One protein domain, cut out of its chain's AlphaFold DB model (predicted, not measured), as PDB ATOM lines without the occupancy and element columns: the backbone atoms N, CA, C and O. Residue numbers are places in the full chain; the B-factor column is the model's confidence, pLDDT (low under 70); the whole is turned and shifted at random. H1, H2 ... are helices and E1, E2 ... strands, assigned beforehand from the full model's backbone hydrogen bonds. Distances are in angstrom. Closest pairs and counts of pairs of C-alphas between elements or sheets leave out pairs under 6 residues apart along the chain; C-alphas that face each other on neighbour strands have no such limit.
ATOM      1  N   GLN A 114      55.188 153.187 266.528       74.44
ATOM      2  CA  GLN A 114      54.075 152.434 265.985       74.44
ATOM      3  C   GLN A 114      53.004 153.427 265.564       74.44
ATOM      4  O   GLN A 114      52.578 154.291 266.336       74.44
ATOM      5  N   CYS A 115      52.584 153.310 264.313       83.50
ATOM      6  CA  CYS A 115      51.470 154.079 263.817       83.50
ATOM      7  C   CYS A 115      50.195 153.431 264.340       83.50
ATOM      8  O   CYS A 115      49.679 152.521 263.703       83.50
ATOM      9  N   ASP A 116      49.727 153.861 265.508       91.06
ATOM     10  CA  ASP A 116      48.442 153.447 266.072       91.06
ATOM     11  C   ASP A 116      47.628 154.693 266.424       91.06
ATOM     12  O   ASP A 116      47.697 155.251 267.522       91.06
ATOM     13  N   VAL A 117      46.915 155.207 265.421       93.88
ATOM     14  CA  VAL A 117      46.108 156.422 265.560       93.88
ATOM     15  C   VAL A 117      44.683 156.108 265.160       93.88
ATOM     16  O   VAL A 117      44.402 155.777 264.010       93.88
ATOM     17  N   LYS A 118      43.762 156.269 266.107       95.38
ATOM     18  CA  LYS A 118      42.338 156.007 265.925       95.38
ATOM     19  C   LYS A 118      41.523 157.270 266.163       95.38
ATOM     20  O   LYS A 118      41.723 157.970 267.153       95.38
ATOM     21  N   VAL A 119      40.558 157.516 265.284       95.81
ATOM     22  CA  VAL A 119      39.512 158.527 265.455       95.81
ATOM     23  C   VAL A 119      38.152 157.895 265.194       95.81
ATOM     24  O   VAL A 119      38.017 157.012 264.346       95.81
ATOM     25  N   SER A 120      37.134 158.338 265.921       95.62
ATOM     26  CA  SER A 120      35.776 157.831 265.754       95.62
ATOM     27  C   SER A 120      34.756 158.947 265.900       95.62
ATOM     28  O   SER A 120      34.924 159.841 266.727       95.62
ATOM     29  N   GLN A 121      33.653 158.841 265.167       94.81
ATOM     30  CA  GLN A 121      32.527 159.764 265.253       94.81
ATOM     31  C   GLN A 121      31.201 159.007 265.189       94.81
ATOM     32  O   GLN A 121      31.052 158.050 264.429       94.81
ATOM     33  N   ALA A 122      30.234 159.441 265.998       94.88
ATOM     34  CA  ALA A 122      28.872 158.930 265.942       94.88
ATOM     35  C   ALA A 122      28.156 159.450 264.686       94.88
ATOM     36  O   ALA A 122      28.239 160.636 264.367       94.88
ATOM     37  N   THR A 123      27.446 158.575 263.977       94.94
ATOM     38  CA  THR A 123      26.633 158.953 262.815       94.94
ATOM     39  C   THR A 123      25.487 157.967 262.609       94.94
ATOM     40  O   THR A 123      25.575 156.805 263.002       94.94
ATOM     41  N   ALA A 124      24.412 158.404 261.958       94.88
ATOM     42  CA  ALA A 124      23.350 157.498 261.536       94.88
ATOM     43  C   ALA A 124      23.823 156.682 260.321       94.88
ATOM     44  O   ALA A 124      24.129 157.257 259.280       94.88
ATOM     45  N   ILE A 125      23.882 155.353 260.441       94.44
ATOM     46  CA  ILE A 125      24.262 154.460 259.330       94.44
ATOM     47  C   ILE A 125      23.056 153.629 258.900       94.44
ATOM     48  O   ILE A 125      22.682 153.641 257.732       94.44
ATOM     49  N   ARG A 126      22.420 152.933 259.849       93.69
ATOM     50  CA  ARG A 126      21.251 152.080 259.570       93.69
ATOM     51  C   ARG A 126      19.922 152.811 259.747       93.69
ATOM     52  O   ARG A 126      18.960 152.555 259.035       93.69
ATOM     53  N   SER A 127      19.842 153.721 260.716       92.38
ATOM     54  CA  SER A 127      18.604 154.434 261.044       92.38
ATOM     55  C   SER A 127      18.889 155.795 261.662       92.38
ATOM     56  O   SER A 127      19.824 155.939 262.438       92.38
ATOM     57  N   TRP A 128      18.017 156.773 261.413       92.94
ATOM     58  CA  TRP A 128      18.039 158.074 262.096       92.94
ATOM     59  C   TRP A 128      17.779 157.991 263.603       92.94
ATOM     60  O   TRP A 128      18.055 158.945 264.323       92.94
ATOM     61  N   LYS A 129      17.233 156.868 264.087       90.94
ATOM     62  CA  LYS A 129      16.934 156.649 265.510       90.94
ATOM     63  C   LYS A 129      18.100 156.031 266.285       90.94
ATOM     64  O   LYS A 129      18.025 155.955 267.507       90.94
ATOM     65  N   ALA A 130      19.143 155.569 265.596       87.31
ATOM     66  CA  ALA A 130      20.285 154.899 266.202       87.31
ATOM     67  C   ALA A 130      21.585 155.607 265.809       87.31
ATOM     68  O   ALA A 130      21.877 155.792 264.628       87.31
ATOM     69  N   ALA A 131      22.377 155.982 266.812       89.44
ATOM     70  CA  ALA A 131      23.716 156.513 266.606       89.44
ATOM     71  C   ALA A 131      24.704 155.348 266.467       89.44
ATOM     72  O   ALA A 131      25.248 154.853 267.452       89.44
ATOM     73  N   ASP A 132      24.899 154.903 265.231       94.94
ATOM     74  CA  ASP A 132      25.999 154.023 264.849       94.94
ATOM     75  C   ASP A 132      27.331 154.830 264.847       94.94
ATOM     76  O   ASP A 132      27.384 155.985 265.289       94.94
ATOM     77  N   ARG A 133      28.449 154.244 264.402       95.50
ATOM     78  CA  ARG A 133      29.780 154.869 264.490       95.50
ATOM     79  C   ARG A 133      30.594 154.679 263.215       95.50
ATOM     80  O   ARG A 133      30.583 153.612 262.615       95.50
ATOM     81  N   VAL A 134      31.351 155.704 262.832       95.75
ATOM     82  CA  VAL A 134      32.461 155.574 261.879       95.75
ATOM     83  C   VAL A 134      33.761 155.632 262.653       95.75
ATOM     84  O   VAL A 134      33.967 156.549 263.446       95.75
ATOM     85  N   THR A 135      34.636 154.671 262.406       95.94
ATOM     86  CA  THR A 135      35.964 154.580 262.998       95.94
ATOM     87  C   THR A 135      36.996 154.590 261.879       95.94
ATOM     88  O   THR A 135      36.873 153.838 260.919       95.94
ATOM     89  N   ILE A 136      38.020 155.433 261.993       95.12
ATOM     90  CA  ILE A 136      39.175 155.437 261.096       95.12
ATOM     91  C   ILE A 136      40.419 155.175 261.935       95.12
ATOM     92  O   ILE A 136      40.652 155.858 262.931       95.12
ATOM     93  N   MET A 137      41.201 154.176 261.545       95.00
ATOM     94  CA  MET A 137      42.371 153.720 262.285       95.00
ATOM     95  C   MET A 137      43.568 153.583 261.351       95.00
ATOM     96  O   MET A 137      43.497 152.862 260.357       95.00
ATOM     97  N   ALA A 138      44.657 154.268 261.677       94.00
ATOM     98  CA  ALA A 138      45.974 154.031 261.111       94.00
ATOM     99  C   ALA A 138      46.675 152.935 261.909       94.00
ATOM    100  O   ALA A 138      46.717 153.018 263.131       94.00
ATOM    101  N   THR A 139      47.208 151.933 261.211       92.12
ATOM    102  CA  THR A 139      47.981 150.824 261.790       92.12
ATOM    103  C   THR A 139      49.255 150.589 260.990       92.12
ATOM    104  O   THR A 139      49.208 150.566 259.758       92.12
ATOM    105  N   GLY A 140      50.386 150.383 261.656       87.62
ATOM    106  CA  GLY A 140      51.648 150.027 261.006       87.62
ATOM    107  C   GLY A 140      52.848 150.150 261.937       87.62
ATOM    108  O   GLY A 140      52.766 150.788 262.985       87.62
ATOM    109  N   ASN A 141      53.974 149.560 261.537       83.81
ATOM    110  CA  ASN A 141      55.246 149.749 262.245       83.81
ATOM    111  C   ASN A 141      55.703 151.208 262.170       83.81
ATOM    112  O   ASN A 141      56.264 151.728 263.121       83.81
ATOM    113  N   ASP A 142      55.408 151.862 261.052       81.50
ATOM    114  CA  ASP A 142      55.577 153.289 260.841       81.50
ATOM    115  C   ASP A 142      54.388 153.819 260.022       81.50
ATOM    116  O   ASP A 142      53.619 153.060 259.422       81.50
ATOM    117  N   CYS A 143      54.207 155.136 260.012       76.94
ATOM    118  CA  CYS A 143      53.069 155.755 259.341       76.94
ATOM    119  C   CYS A 143      53.230 155.898 257.821       76.94
ATOM    120  O   CYS A 143      52.240 156.133 257.126       76.94
ATOM    121  N   ALA A 144      54.444 155.719 257.290       73.75
ATOM    122  CA  ALA A 144      54.721 155.740 255.858       73.75
ATOM    123  C   ALA A 144      54.283 154.450 255.163       73.75
ATOM    124  O   ALA A 144      53.737 154.486 254.058       73.75
ATOM    125  N   SER A 145      54.526 153.316 255.815       81.00
ATOM    126  CA  SER A 145      54.170 151.974 255.360       81.00
ATOM    127  C   SER A 145      52.827 151.490 255.917       81.00
ATOM    128  O   SER A 145      52.307 150.466 255.470       81.00
ATOM    129  N   GLY A 146      52.247 152.237 256.860       86.81
ATOM    130  CA  GLY A 146      50.989 151.910 257.514       86.81
ATOM    131  C   GLY A 146      49.777 151.842 256.579       86.81
ATOM    132  O   GLY A 146      49.745 152.367 255.461       86.81
ATOM    133  N   SER A 147      48.728 151.193 257.075       91.31
ATOM    134  CA  SER A 147      47.427 151.097 256.423       91.31
ATOM    135  C   SER A 147      46.365 151.837 257.222       91.31
ATOM    136  O   SER A 147      46.382 151.842 258.455       91.31
ATOM    137  N   ILE A 148      45.427 152.454 256.512       92.94
ATOM    138  CA  ILE A 148      44.246 153.072 257.101       92.94
ATOM    139  C   ILE A 148      43.071 152.136 256.886       92.94
ATOM    140  O   ILE A 148      42.762 151.746 255.757       92.94
ATOM    141  N   ARG A 149      42.399 151.807 257.982       94.31
ATOM    142  CA  ARG A 149      41.136 151.088 257.993       94.31
ATOM    143  C   ARG A 149      40.021 152.047 258.377       94.31
ATOM    144  O   ARG A 149      40.075 152.670 259.431       94.31
ATOM    145  N   VAL A 150      39.007 152.141 257.530       94.56
ATOM    146  CA  VAL A 150      37.742 152.816 257.810       94.56
ATOM    147  C   VAL A 150      36.693 151.746 258.076       94.56
ATOM    148  O   VAL A 150      36.438 150.911 257.210       94.56
ATOM    149  N   THR A 151      36.062 151.794 259.240       95.94
ATOM    150  CA  THR A 151      35.008 150.867 259.646       95.94
ATOM    151  C   THR A 151      33.730 151.643 259.937       95.94
ATOM    152  O   THR A 151      33.723 152.588 260.724       95.94
ATOM    153  N   LEU A 152      32.637 151.240 259.298       95.19
ATOM    154  CA  LEU A 152      31.275 151.592 259.691       95.19
ATOM    155  C   LEU A 152      30.809 150.527 260.679       95.19
ATOM    156  O   LEU A 152      30.812 149.345 260.348       95.19
ATOM    157  N   GLU A 153      30.431 150.926 261.883       95.62
ATOM    158  CA  GLU A 153      30.169 150.041 263.015       95.62
ATOM    159  C   GLU A 153      28.801 150.351 263.611       95.62
ATOM    160  O   GLU A 153      28.368 151.501 263.656       95.62
ATOM    161  N   THR A 154      28.126 149.328 264.118       94.44
ATOM    162  CA  THR A 154      26.980 149.531 265.010       94.44
ATOM    163  C   THR A 154      27.413 150.240 266.297       94.44
ATOM    164  O   THR A 154      28.589 150.231 266.665       94.44
ATOM    165  N   ASN A 155      26.458 150.794 267.039       92.12
ATOM    166  CA  ASN A 155      26.683 151.284 268.405       92.12
ATOM    167  C   ASN A 155      27.294 150.226 269.353       92.12
ATOM    168  O   ASN A 155      27.987 150.589 270.298       92.12
ATOM    169  N   GLU A 156      27.066 148.938 269.080       91.69
ATOM    170  CA  GLU A 156      27.609 147.781 269.809       91.69
ATOM    171  C   GLU A 156      29.031 147.388 269.358       91.69
ATOM    172  O   GLU A 156      29.609 146.437 269.876       91.69
ATOM    173  N   GLY A 157      29.609 148.088 268.375       89.94
ATOM    174  CA  GLY A 157      30.956 147.819 267.858       89.94
ATOM    175  C   GLY A 157      31.031 146.728 266.786       89.94
ATOM    176  O   GLY A 157      32.109 146.463 266.261       89.94
ATOM    177  N   ARG A 158      29.907 146.113 266.391       93.69
ATOM    178  CA  ARG A 158      29.882 145.183 265.250       93.69
ATOM    179  C   ARG A 158      30.151 145.932 263.945       93.69
ATOM    180  O   ARG A 158      29.408 146.859 263.621       93.69
ATOM    181  N   ALA A 159      31.149 145.492 263.184       94.50
ATOM    182  CA  ALA A 159      31.448 146.036 261.865       94.50
ATOM    183  C   ALA A 159      30.308 145.743 260.875       94.50
ATOM    184  O   ALA A 159      29.841 144.614 260.751       94.50
ATOM    185  N   LEU A 160      29.862 146.779 260.172       92.88
ATOM    186  CA  LEU A 160      28.868 146.715 259.103       92.88
ATOM    187  C   LEU A 160      29.525 146.791 257.722       92.88
ATOM    188  O   LEU A 160      29.068 146.159 256.776       92.88
ATOM    189  N   TYR A 161      30.588 147.586 257.600       92.50
ATOM    190  CA  TYR A 161      31.367 147.741 256.376       92.50
ATOM    191  C   TYR A 161      32.790 148.160 256.731       92.50
ATOM    192  O   TYR A 161      32.989 148.968 257.637       92.50
ATOM    193  N   THR A 162      33.772 147.628 256.004       93.44
ATOM    194  CA  THR A 162      35.185 147.962 256.191       93.44
ATOM    195  C   THR A 162      35.819 148.302 254.852       93.44
ATOM    196  O   THR A 162      35.619 147.604 253.861       93.44
ATOM    197  N   LEU A 163      36.618 149.362 254.839       90.81
ATOM    198  CA  LEU A 163      37.512 149.722 253.751       90.81
ATOM    199  C   LEU A 163      38.928 149.802 254.312       90.81
ATOM    200  O   LEU A 163      39.144 150.454 255.330       90.81
ATOM    201  N   GLN A 164      39.894 149.189 253.639       92.12
ATOM    202  CA  GLN A 164      41.299 149.297 254.012       92.12
ATOM    203  C   GLN A 164      42.131 149.670 252.788       92.12
ATOM    204  O   GLN A 164      41.957 149.085 251.722       92.12
ATOM    205  N   ALA A 165      43.019 150.651 252.946       90.44
ATOM    206  CA  ALA A 165      43.979 151.042 251.919       90.44
ATOM    207  C   ALA A 165      45.263 151.624 252.551       90.44
ATOM    208  O   ALA A 165      45.253 152.007 253.725       90.44
ATOM    209  N   PRO A 166      46.385 151.669 251.813       90.12
ATOM    210  CA  PRO A 166      47.629 152.293 252.269       90.12
ATOM    211  C   PRO A 166      47.453 153.753 252.720       90.12
ATOM    212  O   PRO A 166      46.688 154.503 252.116       90.12
ATOM    213  N   ALA A 167      48.217 154.199 253.724       89.69
ATOM    214  CA  ALA A 167      48.135 155.569 254.251       89.69
ATOM    215  C   ALA A 167      48.381 156.665 253.202       89.69
ATOM    216  O   ALA A 167      47.710 157.702 253.211       89.69
ATOM    217  N   ARG A 168      49.253 156.396 252.223       87.31
ATOM    218  CA  ARG A 168      49.494 157.291 251.082       87.31
ATOM    219  C   ARG A 168      48.229 157.608 250.271       87.31
ATOM    220  O   ARG A 168      48.085 158.734 249.806       87.31
ATOM    221  N   ASP A 169      47.282 156.674 250.163       87.50
ATOM    222  CA  ASP A 169      46.044 156.871 249.393       87.50
ATOM    223  C   ASP A 169      45.076 157.815 250.131       87.50
ATOM    224  O   ASP A 169      44.213 158.448 249.524       87.50
ATOM    225  N   PHE A 170      45.279 157.985 251.442       87.25
ATOM    226  CA  PHE A 170      44.604 158.975 252.282       87.25
ATOM    227  C   PHE A 170      45.361 160.318 252.360       87.25
ATOM    228  O   PHE A 170      44.964 161.239 253.091       87.25
ATOM    229  N   GLY A 171      46.409 160.484 251.546       86.94
ATOM    230  CA  GLY A 171      47.227 161.693 251.490       86.94
ATOM    231  C   GLY A 171      48.030 161.930 252.767       86.94
ATOM    232  O   GLY A 171      48.304 163.080 253.101       86.94
ATOM    233  N   ILE A 172      48.348 160.866 253.506       87.94
ATOM    234  CA  ILE A 172      49.205 160.934 254.688       87.94
ATOM    235  C   ILE A 172      50.656 160.801 254.212       87.94
ATOM    236  O   ILE A 172      50.995 159.779 253.606       87.94
ATOM    237  N   PRO A 173      51.514 161.815 254.426       84.94
ATOM    238  CA  PRO A 173      52.914 161.726 254.045       84.94
ATOM    239  C   PRO A 173      53.671 160.771 254.970       84.94
ATOM    240  O   PRO A 173      53.345 160.623 256.145       84.94
ATOM    241  N   ALA A 174      54.743 160.180 254.443       84.00
ATOM    242  CA  ALA A 174      55.610 159.256 255.172       84.00
ATOM    243  C   ALA A 174      56.201 159.833 256.469       84.00
ATOM    244  O   ALA A 174      56.483 159.104 257.414       84.00
ATOM    245  N   THR A 175      56.385 161.149 256.505       84.88
ATOM    246  CA  THR A 175      56.982 161.891 257.618       84.88
ATOM    247  C   THR A 175      55.948 162.450 258.598       84.88
ATOM    248  O   THR A 175      56.313 163.240 259.466       84.88
ATOM    249  N   ALA A 176      54.663 162.102 258.450       87.62
ATOM    250  CA  ALA A 176      53.611 162.633 259.306       87.62
ATOM    251  C   ALA A 176      53.805 162.203 260.767       87.62
ATOM    252  O   ALA A 176      54.004 161.022 261.055       87.62
ATOM    253  N   SER A 177      53.688 163.154 261.694       88.69
ATOM    254  CA  SER A 177      53.619 162.836 263.121       88.69
ATOM    255  C   SER A 177      52.266 162.196 263.480       88.69
ATOM    256  O   SER A 177      51.277 162.405 262.769       88.69
ATOM    257  N   PRO A 178      52.161 161.467 264.608       88.62
ATOM    258  CA  PRO A 178      50.885 160.913 265.068       88.62
ATOM    259  C   PRO A 178      49.759 161.953 265.195       88.62
ATOM    260  O   PRO A 178      48.608 161.653 264.880       88.62
ATOM    261  N   ASP A 179      50.080 163.186 265.596       90.44
ATOM    262  CA  ASP A 179      49.095 164.268 265.706       90.44
ATOM    263  C   ASP A 179      48.635 164.765 264.333       90.44
ATOM    264  O   ASP A 179      47.434 164.883 264.100       90.44
ATOM    265  N   GLN A 180      49.555 164.936 263.378       91.56
ATOM    266  CA  GLN A 180      49.199 165.274 261.994       91.56
ATOM    267  C   GLN A 180      48.314 164.198 261.356       91.56
ATOM    268  O   GLN A 180      47.409 164.504 260.577       91.56
ATOM    269  N   ILE A 181      48.555 162.930 261.695       92.12
ATOM    270  CA  ILE A 181      47.716 161.815 261.255       92.12
ATOM    271  C   ILE A 181      46.351 161.913 261.899       92.12
ATOM    272  O   ILE A 181      45.361 161.844 261.181       92.12
ATOM    273  N   ARG A 182      46.266 162.122 263.214       93.38
ATOM    274  CA  ARG A 182      44.983 162.272 263.908       93.38
ATOM    275  C   ARG A 182      44.154 163.400 263.302       93.38
ATOM    276  O   ARG A 182      42.977 163.186 263.012       93.38
ATOM    277  N   ASP A 183      44.769 164.549 263.043       93.00
ATOM    278  CA  ASP A 183      44.119 165.682 262.385       93.00
ATOM    279  C   ASP A 183      43.633 165.284 260.991       93.00
ATOM    280  O   ASP A 183      42.460 165.465 260.651       93.00
ATOM    281  N   ARG A 184      44.494 164.638 260.196       91.44
ATOM    282  CA  ARG A 184      44.129 164.167 258.859       91.44
ATOM    283  C   ARG A 184      42.970 163.174 258.892       91.44
ATOM    284  O   ARG A 184      42.009 163.362 258.149       91.44
ATOM    285  N   LEU A 185      43.017 162.156 259.749       92.81
ATOM    286  CA  LEU A 185      41.937 161.179 259.898       92.81
ATOM    287  C   LEU A 185      40.640 161.853 260.358       92.81
ATOM    288  O   LEU A 185      39.574 161.521 259.848       92.81
ATOM    289  N   THR A 186      40.722 162.847 261.244       93.56
ATOM    290  CA  THR A 186      39.556 163.624 261.686       93.56
ATOM    291  C   THR A 186      38.912 164.375 260.520       93.56
ATOM    292  O   THR A 186      37.693 164.357 260.385       93.56
ATOM    293  N   THR A 187      39.702 164.951 259.606       91.19
ATOM    294  CA  THR A 187      39.157 165.609 258.395       91.19
ATOM    295  C   THR A 187      38.523 164.648 257.385       91.19
ATOM    296  O   THR A 187      37.782 165.083 256.503       91.19
ATOM    297  N   LEU A 188      38.833 163.350 257.478       90.25
ATOM    298  CA  LEU A 188      38.281 162.305 256.614       90.25
ATOM    299  C   LEU A 188      36.990 161.704 257.179       90.25
ATOM    300  O   LEU A 188      36.258 161.044 256.434       90.25
ATOM    301  N   LEU A 189      36.695 161.931 258.466       91.81
ATOM    302  CA  LEU A 189      35.424 161.529 259.054       91.81
ATOM    303  C   LEU A 189      34.270 162.262 258.350       91.81
ATOM    304  O   LEU A 189      34.365 163.456 258.051       91.81
ATOM    305  N   PRO A 190      33.164 161.562 258.055       89.25
ATOM    306  CA  PRO A 190      32.004 162.198 257.458       89.25
ATOM    307  C   PRO A 190      31.403 163.194 258.453       89.25
ATOM    308  O   PRO A 190      31.126 162.835 259.593       89.25
ATOM    309  N   ALA A 191      31.150 164.428 258.009       82.12
ATOM    310  CA  ALA A 191      30.593 165.466 258.875       82.12
ATOM    311  C   ALA A 191      29.254 165.035 259.494       82.12
ATOM    312  O   ALA A 191      29.087 165.167 260.699       82.12
ATOM    313  N   ASN A 192      28.340 164.495 258.679       86.69
ATOM    314  CA  ASN A 192      27.073 163.885 259.092       86.69
ATOM    315  C   ASN A 192      26.557 162.940 257.996       86.69
ATOM    316  O   ASN A 192      26.926 163.077 256.825       86.69
ATOM    317  N   ALA A 193      25.669 162.017 258.368       93.00
ATOM    318  CA  ALA A 193      24.850 161.300 257.398       93.00
ATOM    319  C   ALA A 193      23.879 162.257 256.693       93.00
ATOM    320  O   ALA A 193      23.379 163.213 257.289       93.00
ATOM    321  N   VAL A 194      23.592 161.982 255.425       94.31
ATOM    322  CA  VAL A 194      22.645 162.744 254.608       94.31
ATOM    323  C   VAL A 194      21.429 161.878 254.318       94.31
ATOM    324  O   VAL A 194      21.537 160.672 254.134       94.31
ATOM    325  N   LYS A 195      20.258 162.500 254.271       95.38
ATOM    326  CA  LYS A 195      19.016 161.873 253.821       95.38
ATOM    327  C   LYS A 195      19.118 161.420 252.373       95.38
ATOM    328  O   LYS A 195      19.405 162.236 251.500       95.38
ATOM    329  N   SER A 196      18.841 160.145 252.106       94.19
ATOM    330  CA  SER A 196      18.789 159.630 250.737       94.19
ATOM    331  C   SER A 196      17.756 160.376 249.886       94.19
ATOM    332  O   SER A 196      17.973 160.556 248.694       94.19
ATOM    333  N   SER A 197      16.684 160.901 250.488       94.44
ATOM    334  CA  SER A 197      15.669 161.701 249.792       94.44
ATOM    335  C   SER A 197      16.194 163.023 249.213       94.44
ATOM    336  O   SER A 197      15.568 163.574 248.310       94.44
ATOM    337  N   ALA A 198      17.350 163.515 249.681       93.94
ATOM    338  CA  ALA A 198      18.004 164.706 249.137       93.94
ATOM    339  C   ALA A 198      18.683 164.457 247.775       93.94
ATOM    340  O   ALA A 198      19.104 165.407 247.114       93.94
ATOM    341  N   TYR A 199      18.818 163.195 247.360       90.31
ATOM    342  CA  TYR A 199      19.369 162.824 246.059       90.31
ATOM    343  C   TYR A 199      18.286 162.894 244.966       90.31
ATOM    344  O   TYR A 199      17.101 162.706 245.261       90.31
ATOM    345  N   PRO A 200      18.657 163.173 243.700       91.38
ATOM    346  CA  PRO A 200      17.690 163.314 242.613       91.38
ATOM    347  C   PRO A 200      16.942 162.003 242.353       91.38
ATOM    348  O   PRO A 200      17.493 160.920 242.529       91.38
ATOM    349  N   ALA A 201      15.691 162.083 241.907       92.56
ATOM    350  CA  ALA A 201      14.982 160.894 241.443       92.56
ATOM    351  C   ALA A 201      15.636 160.334 240.166       92.56
ATOM    352  O   ALA A 201      16.069 161.098 239.301       92.56
ATOM    353  N   TRP A 202      15.684 159.010 240.041       91.81
ATOM    354  CA  TRP A 202      16.133 158.304 238.846       91.81
ATOM    355  C   TRP A 202      14.925 157.872 238.012       91.81
ATOM    356  O   TRP A 202      14.389 156.769 238.148       91.81
ATOM    357  N   THR A 203      14.480 158.780 237.142       90.62
ATOM    358  CA  THR A 203      13.399 158.511 236.190       90.62
ATOM    359  C   THR A 203      13.843 157.482 235.150       90.62
ATOM    360  O   THR A 203      15.008 157.421 234.760       90.62
ATOM    361  N   GLU A 204      12.899 156.664 234.691       87.06
ATOM    362  CA  GLU A 204      13.140 155.675 233.642       87.06
ATOM    363  C   GLU A 204      13.671 156.324 232.354       87.06
ATOM    364  O   GLU A 204      13.228 157.404 231.964       87.06
ATOM    365  N   GLY A 205      14.646 155.675 231.715       84.38
ATOM    366  CA  GLY A 205      15.287 156.171 230.493       84.38
ATOM    367  C   GLY A 205      16.367 157.242 230.699       84.38
ATOM    368  O   GLY A 205      16.956 157.679 229.715       84.38
ATOM    369  N   ILE A 206      16.654 157.651 231.941       86.12
ATOM    370  CA  ILE A 206      17.744 158.587 232.268       86.12
ATOM    371  C   ILE A 206      18.984 157.816 232.742       86.12
ATOM    372  O   ILE A 206      18.876 156.734 233.328       86.12
ATOM    373  N   GLU A 207      20.165 158.384 232.494       84.69
ATOM    374  CA  GLU A 207      21.431 157.902 233.047       84.69
ATOM    375  C   GLU A 207      21.379 157.800 234.582       84.69
ATOM    376  O   GLU A 207      20.750 158.605 235.272       84.69
ATOM    377  N   SER A 208      22.040 156.772 235.110       84.75
ATOM    378  CA  SER A 208      22.070 156.482 236.538       84.75
ATOM    379  C   SER A 208      22.745 157.606 237.339       84.75
ATOM    380  O   SER A 208      23.877 157.975 237.025       84.75
ATOM    381  N   PRO A 209      22.125 158.109 238.430       81.81
ATOM    382  CA  PRO A 209      22.766 159.067 239.336       81.81
ATOM    383  C   PRO A 209      23.971 158.489 240.090       81.81
ATOM    384  O   PRO A 209      24.810 159.230 240.600       81.81
ATOM    385  N   THR A 210      24.033 157.164 240.202       79.56
ATOM    386  CA  THR A 210      25.186 156.418 240.719       79.56
ATOM    387  C   THR A 210      25.925 155.792 239.537       79.56
ATOM    388  O   THR A 210      25.304 155.533 238.511       79.56
ATOM    389  N   ARG A 211      27.226 155.518 239.615       73.06
ATOM    390  CA  ARG A 211      27.994 154.918 238.505       73.06
ATOM    391  C   ARG A 211      27.669 153.421 238.305       73.06
ATOM    392  O   ARG A 211      28.548 152.563 238.362       73.06
ATOM    393  N   SER A 212      26.404 153.098 238.020       67.44
ATOM    394  CA  SER A 212      25.850 151.761 237.735       67.44
ATOM    395  C   SER A 212      25.966 150.707 238.851       67.44
ATOM    396  O   SER A 212      25.681 149.537 238.621       67.44
ATOM    397  N   GLU A 213      26.304 151.094 240.085       81.38
ATOM    398  CA  GLU A 213      26.374 150.157 241.219       81.38
ATOM    399  C   GLU A 213      24.993 149.721 241.722       81.38
ATOM    400  O   GLU A 213      24.860 148.678 242.365       81.38
ATOM    401  N   PHE A 214      23.961 150.513 241.424       84.88
ATOM    402  CA  PHE A 214      22.581 150.231 241.786       84.88
ATOM    403  C   PHE A 214      21.720 149.981 240.560       84.88
ATOM    404  O   PHE A 214      21.766 150.707 239.573       84.88
ATOM    405  N   THR A 215      20.842 148.987 240.685       88.75
ATOM    406  CA  THR A 215      19.605 148.945 239.904       88.75
ATOM    407  C   THR A 215      18.746 150.146 240.294       88.75
ATOM    408  O   THR A 215      18.676 150.472 241.488       88.75
ATOM    409  N   ARG A 216      18.019 150.731 239.342       89.88
ATOM    410  CA  ARG A 216      17.084 151.836 239.594       89.88
ATOM    411  C   ARG A 216      16.105 151.534 240.726       89.88
ATOM    412  O   ARG A 216      15.869 152.384 241.576       89.88
ATOM    413  N   GLU A 217      15.602 150.306 240.796       90.88
ATOM    414  CA  GLU A 217      14.644 149.857 241.807       90.88
ATOM    415  C   GLU A 217      15.234 149.919 243.225       90.88
ATOM    416  O   GLU A 217      14.548 150.319 244.164       90.88
ATOM    417  N   THR A 218      16.505 149.539 243.383       91.19
ATOM    418  CA  THR A 218      17.229 149.625 244.664       91.19
ATOM    419  C   THR A 218      17.515 151.080 245.028       91.19
ATOM    420  O   THR A 218      17.267 151.482 246.163       91.19
ATOM    421  N   TYR A 219      17.992 151.884 244.072       92.00
ATOM    422  CA  TYR A 219      18.258 153.307 244.289       92.00
ATOM    423  C   TYR A 219      16.999 154.055 244.744       92.00
ATOM    424  O   TYR A 219      17.011 154.718 245.781       92.00
ATOM    425  N   GLU A 220      15.891 153.900 244.014       93.56
ATOM    426  CA  GLU A 220      14.624 154.552 244.346       93.56
ATOM    427  C   GLU A 220      14.049 154.050 245.672       93.56
ATOM    428  O   GLU A 220      13.545 154.859 246.447       93.56
ATOM    429  N   ALA A 221      14.178 152.756 245.990       93.94
ATOM    430  CA  ALA A 221      13.758 152.235 247.290       93.94
ATOM    431  C   ALA A 221      14.532 152.893 248.444       93.94
ATOM    432  O   ALA A 221      13.923 153.344 249.414       93.94
ATOM    433  N   ILE A 222      15.860 153.005 248.325       93.56
ATOM    434  CA  ILE A 222      16.708 153.686 249.316       93.56
ATOM    435  C   ILE A 222      16.317 155.165 249.427       93.56
ATOM    436  O   ILE A 222      16.153 155.670 250.539       93.56
ATOM    437  N   ARG A 223      16.148 155.861 248.294       94.88
ATOM    438  CA  ARG A 223      15.789 157.289 248.218       94.88
ATOM    439  C   ARG A 223      14.439 157.583 248.874       94.88
ATOM    440  O   ARG A 223      14.325 158.519 249.660       94.88
ATOM    441  N   GLN A 224      13.424 156.776 248.571       95.44
ATOM    442  CA  GLN A 224      12.062 156.938 249.087       95.44
ATOM    443  C   GLN A 224      11.943 156.572 250.571       95.44
ATOM    444  O   GLN A 224      11.124 157.156 251.273       95.44
ATOM    445  N   ALA A 225      12.776 155.652 251.063       94.81
ATOM    446  CA  ALA A 225      12.827 155.290 252.479       94.81
ATOM    447  C   ALA A 225      13.500 156.352 253.370       94.81
ATOM    448  O   ALA A 225      13.554 156.171 254.587       94.81
ATOM    449  N   ASP A 226      14.034 157.432 252.788       95.31
ATOM    450  CA  ASP A 226      14.786 158.471 253.498       95.31
ATOM    451  C   ASP A 226      15.948 157.898 254.335       95.31
ATOM    452  O   ASP A 226      16.277 158.407 255.404       95.31
ATOM    453  N   ALA A 227      16.548 156.794 253.879       94.31
ATOM    454  CA  ALA A 227      17.619 156.098 254.578       94.31
ATOM    455  C   ALA A 227      18.852 157.007 254.791       94.31
ATOM    456  O   ALA A 227      19.168 157.835 253.926       94.31
ATOM    457  N   PRO A 228      19.583 156.862 255.912       96.12
ATOM    458  CA  PRO A 228      20.854 157.549 256.096       96.12
ATOM    459  C   PRO A 228      21.878 157.123 255.039       96.12
ATOM    460  O   PRO A 228      22.082 155.936 254.785       96.12
ATOM    461  N   VAL A 229      22.550 158.107 254.448       94.94
ATOM    462  CA  VAL A 229      23.662 157.921 253.517       94.94
ATOM    463  C   VAL A 229      24.923 158.492 254.146       94.94
ATOM    464  O   VAL A 229      24.995 159.685 254.449       94.94
ATOM    465  N   VAL A 230      25.943 157.655 254.306       94.69
ATOM    466  CA  VAL A 230      27.253 158.063 254.823       94.69
ATOM    467  C   VAL A 230      28.267 158.029 253.697       94.69
ATOM    468  O   VAL A 230      28.504 156.983 253.102       94.69
ATOM    469  N   CYS A 231      28.886 159.171 253.410       91.75
ATOM    470  CA  CYS A 231      29.832 159.296 252.310       91.75
ATOM    471  C   CYS A 231      31.261 159.535 252.800       91.75
ATOM    472  O   CYS A 231      31.572 160.570 253.386       91.75
ATOM    473  N   LEU A 232      32.143 158.591 252.490       88.62
ATOM    474  CA  LEU A 232      33.562 158.611 252.807       88.62
ATOM    475  C   LEU A 232      34.322 159.385 251.729       88.62
ATOM    476  O   LEU A 232      34.311 159.016 250.549       88.62
ATOM    477  N   LYS A 233      34.977 160.476 252.134       83.19
ATOM    478  CA  LYS A 233      35.813 161.285 251.245       83.19
ATOM    479  C   LYS A 233      37.184 160.629 251.123       83.19
ATOM    480  O   LYS A 233      37.981 160.679 252.053       83.19
ATOM    481  N   LEU A 234      37.451 160.024 249.973       77.44
ATOM    482  CA  LEU A 234      38.754 159.450 249.658       77.44
ATOM    483  C   LEU A 234      39.559 160.470 248.836       77.44
ATOM    484  O   LEU A 234      39.013 161.028 247.888       77.44
ATOM    485  N   PRO A 235      40.823 160.768 249.184       72.12
ATOM    486  CA  PRO A 235      41.599 161.814 248.506       72.12
ATOM    487  C   PRO A 235      41.887 161.547 247.031       72.12
ATOM    488  O   PRO A 235      42.003 162.494 246.259       72.12
ATOM    489  N   THR A 236      42.016 160.277 246.647       69.06
ATOM    490  CA  THR A 236      42.451 159.855 245.308       69.06
ATOM    491  C   THR A 236      41.341 159.228 244.465       69.06
ATOM    492  O   THR A 236      41.589 158.842 243.325       69.06
ATOM    493  N   SER A 237      40.112 159.118 244.982       67.88
ATOM    494  CA  SER A 237      39.012 158.450 244.279       67.88
ATOM    495  C   SER A 237      37.689 159.197 244.404       67.88
ATOM    496  O   SER A 237      37.529 160.077 245.246       67.88
ATOM    497  N   ALA A 238      36.705 158.786 243.598       73.75
ATOM    498  CA  ALA A 238      35.315 159.184 243.802       73.75
ATOM    499  C   ALA A 238      34.890 158.920 245.259       73.75
ATOM    500  O   ALA A 238      35.346 157.957 245.892       73.75
ATOM    501  N   GLN A 239      34.036 159.792 245.790       85.12
ATOM    502  CA  GLN A 239      33.508 159.668 247.142       85.12
ATOM    503  C   GLN A 239      32.714 158.360 247.230       85.12
ATOM    504  O   GLN A 239      31.850 158.108 246.394       85.12
ATOM    505  N   ARG A 240      33.002 157.508 248.219       88.06
ATOM    506  CA  ARG A 240      32.263 156.251 248.407       88.06
ATOM    507  C   ARG A 240      31.145 156.472 249.404       88.06
ATOM    508  O   ARG A 240      31.410 156.744 250.572       88.06
ATOM    509  N   CYS A 241      29.910 156.364 248.949       91.69
ATOM    510  CA  CYS A 241      28.730 156.480 249.784       91.69
ATOM    511  C   CYS A 241      28.183 155.099 250.127       91.69
ATOM    512  O   CYS A 241      28.240 154.175 249.319       91.69
ATOM    513  N   VAL A 242      27.671 154.967 251.345       93.25
ATOM    514  CA  VAL A 242      27.088 153.739 251.869       93.25
ATOM    515  C   VAL A 242      25.692 154.052 252.386       93.25
ATOM    516  O   VAL A 242      25.508 155.033 253.108       93.25
ATOM    517  N   ALA A 243      24.721 153.231 252.007       94.12
ATOM    518  CA  ALA A 243      23.340 153.317 252.466       94.12
ATOM    519  C   ALA A 243      22.789 151.913 252.721       94.12
ATOM    520  O   ALA A 243      23.209 150.954 252.072       94.12
ATOM    521  N   GLN A 244      21.853 151.776 253.655       93.50
ATOM    522  CA  GLN A 244      21.168 150.506 253.873       93.50
ATOM    523  C   GLN A 244      20.022 150.349 252.870       93.50
ATOM    524  O   GLN A 244      19.180 151.238 252.741       93.50
ATOM    525  N   ASP A 245      19.973 149.214 252.178       91.50
ATOM    526  CA  ASP A 245      18.816 148.839 251.372       91.50
ATOM    527  C   ASP A 245      17.649 148.465 252.303       91.50
ATOM    528  O   ASP A 245      17.777 147.511 253.077       91.50
ATOM    529  N   PRO A 246      16.508 149.176 252.247       91.25
ATOM    530  CA  PRO A 246      15.378 148.913 253.134       91.25
ATOM    531  C   PRO A 246      14.720 147.548 252.894       91.25
ATOM    532  O   PRO A 246      14.025 147.059 253.780       91.25
ATOM    533  N   LYS A 247      14.910 146.925 251.720       90.00
ATOM    534  CA  LYS A 247      14.318 145.616 251.403       90.00
ATOM    535  C   LYS A 247      15.143 144.464 251.966       90.00
ATOM    536  O   LYS A 247      14.588 143.544 252.554       90.00
ATOM    537  N   SER A 248      16.457 144.503 251.759       89.69
ATOM    538  CA  SER A 248      17.366 143.422 252.162       89.69
ATOM    539  C   SER A 248      18.020 143.645 253.527       89.69
ATOM    540  O   SER A 248      18.576 142.713 254.102       89.69
ATOM    541  N   GLY A 249      18.011 144.879 254.039       88.69
ATOM    542  CA  GLY A 249      18.756 145.275 255.232       88.69
ATOM    543  C   GLY A 249      20.275 145.316 255.030       88.69
ATOM    544  O   GLY A 249      21.002 145.628 255.977       88.69
ATOM    545  N   GLN A 250      20.780 145.024 253.829       89.94
ATOM    546  CA  GLN A 250      22.212 145.019 253.542       89.94
ATOM    547  C   GLN A 250      22.734 146.432 253.281       89.94
ATOM    548  O   GLN A 250      22.034 147.280 252.722       89.94
ATOM    549  N   LEU A 251      23.991 146.686 253.657       91.75
ATOM    550  CA  LEU A 251      24.674 147.905 253.242       91.75
ATOM    551  C   LEU A 251      25.070 147.811 251.771       91.75
ATOM    552  O   LEU A 251      25.613 146.816 251.297       91.75
ATOM    553  N   ARG A 252      24.804 148.894 251.057       91.50
ATOM    554  CA  ARG A 252      25.035 149.056 249.634       91.50
ATOM    555  C   ARG A 252      25.996 150.220 249.428       91.50
ATOM    556  O   ARG A 252      25.819 151.278 250.029       91.50
ATOM    557  N   VAL A 253      27.014 150.017 248.595       90.44
ATOM    558  CA  VAL A 253      28.070 151.003 248.331       90.44
ATOM    559  C   VAL A 253      27.925 151.531 246.913       90.44
ATOM    560  O   VAL A 253      27.708 150.752 245.991       90.44
ATOM    561  N   PHE A 254      28.077 152.838 246.744       88.19
ATOM    562  CA  PHE A 254      28.033 153.498 245.445       88.19
ATOM    563  C   PHE A 254      29.051 154.631 245.384       88.19
ATOM    564  O   PHE A 254      29.346 155.278 246.396       88.19
ATOM    565  N   ALA A 255      29.610 154.873 244.202       84.12
ATOM    566  CA  ALA A 255      30.478 156.012 243.981       84.12
ATOM    567  C   ALA A 255      29.654 157.268 243.685       84.12
ATOM    568  O   ALA A 255      28.649 157.246 242.974       84.12
TER     569      ALA A 255
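This is residues 114 to 255 of the 257 residues of an uncharacterized protein of Hyphomonadaceae bacterium (UniProt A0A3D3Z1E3). Two antiparallel sheets follow one another along an elongated domain: a larger, twisted sheet, E1 to E4, with H2 covering part of one face over E1 and E2, and a smaller sheet, E5 to E7, with H3 at its far end. The sheets approach each other at E4 and E7, and residues 189 to 215 are a long stretch with no named element. The printed part has 142 residues; along it come E1, E2, E3, E4, H1, H2, H3, E5, E6 and E7, three named helices and seven named strands, a mixed class. The whole is compact, with a radius of gyration of the C-alphas of 16.3 A, and spans 50 by 32 by 21 A.

Find C-alpha 115 at (51.470, 154.079, 263.817); from there E1, residues 115 to 123, runs 25.3 A. E2, residues 132 to 140, returns over 26.2 A. Next come E3, residues 147 to 153, 18.5 A, and E4, residues 159 to 166, 19.8 A. H1 is residues 167 to 170. Look for H2 at C-alpha 178, (50.885, 160.913, 265.068); it covers residues 178 to 188, 15.2 A. H3 is residues 216 to 224, 11.9 A. E5, residues 228 to 232, E6, residues 239 to 244, and E7, residues 251 to 255, follow, and E7 ends at C-alpha 255, (30.478, 156.012, 243.981).

E1 to E4 form a meander, each strand the antiparallel neighbour of the one before, in three hairpins. Look at N 119 and O 136 of E1 and E2, 2.9 A; N 135 and O 151 of E2 and E3, 2.8 A; and N 150 and O 163 of E3 and E4, 2.8 A. H2 is on this sheet at a height of 8.3 A, making two layers, a helix on one face of a sheet; its closest C-alphas to E1 are Arg 182 and Val 117, 6.2 A. On the local plane its line and that of E1 stand at 29 degrees, only just along the strands. H1 is on the same face; its closest C-alphas to E3 are Ala 167 and Ser 147, 5.0 A. The closest C-alphas of E4 and E7 are those of Leu 160 and Leu 251, 7.3 A. E5 to E7 form a second meander: N 230 and O 242 of E5 and E6 are 2.9 A apart, N 254 and O 241 of E7 and E6 2.9 A. H3 is on this sheet, across the strands at 75 degrees to E7 on the local plane; its closest C-alphas to E6 are Ile 222 and Gln 244, 7.1 A. Every O i to N i+4 pair is within hydrogen-bond range in H2 and H3; H1 is too short for such a pair.

The two C-alphas farthest apart are those of Gln 114 and Gly 205, 52.7 A. The printed part has no cut. The link from H2 to H3 is long, 27 residues; in it residues 194 to 195 pair antiparallel with residues 228 to 229 of E5. The mean pLDDT of the printed part is 89.6; residues 212, 236 and 237 are under 70.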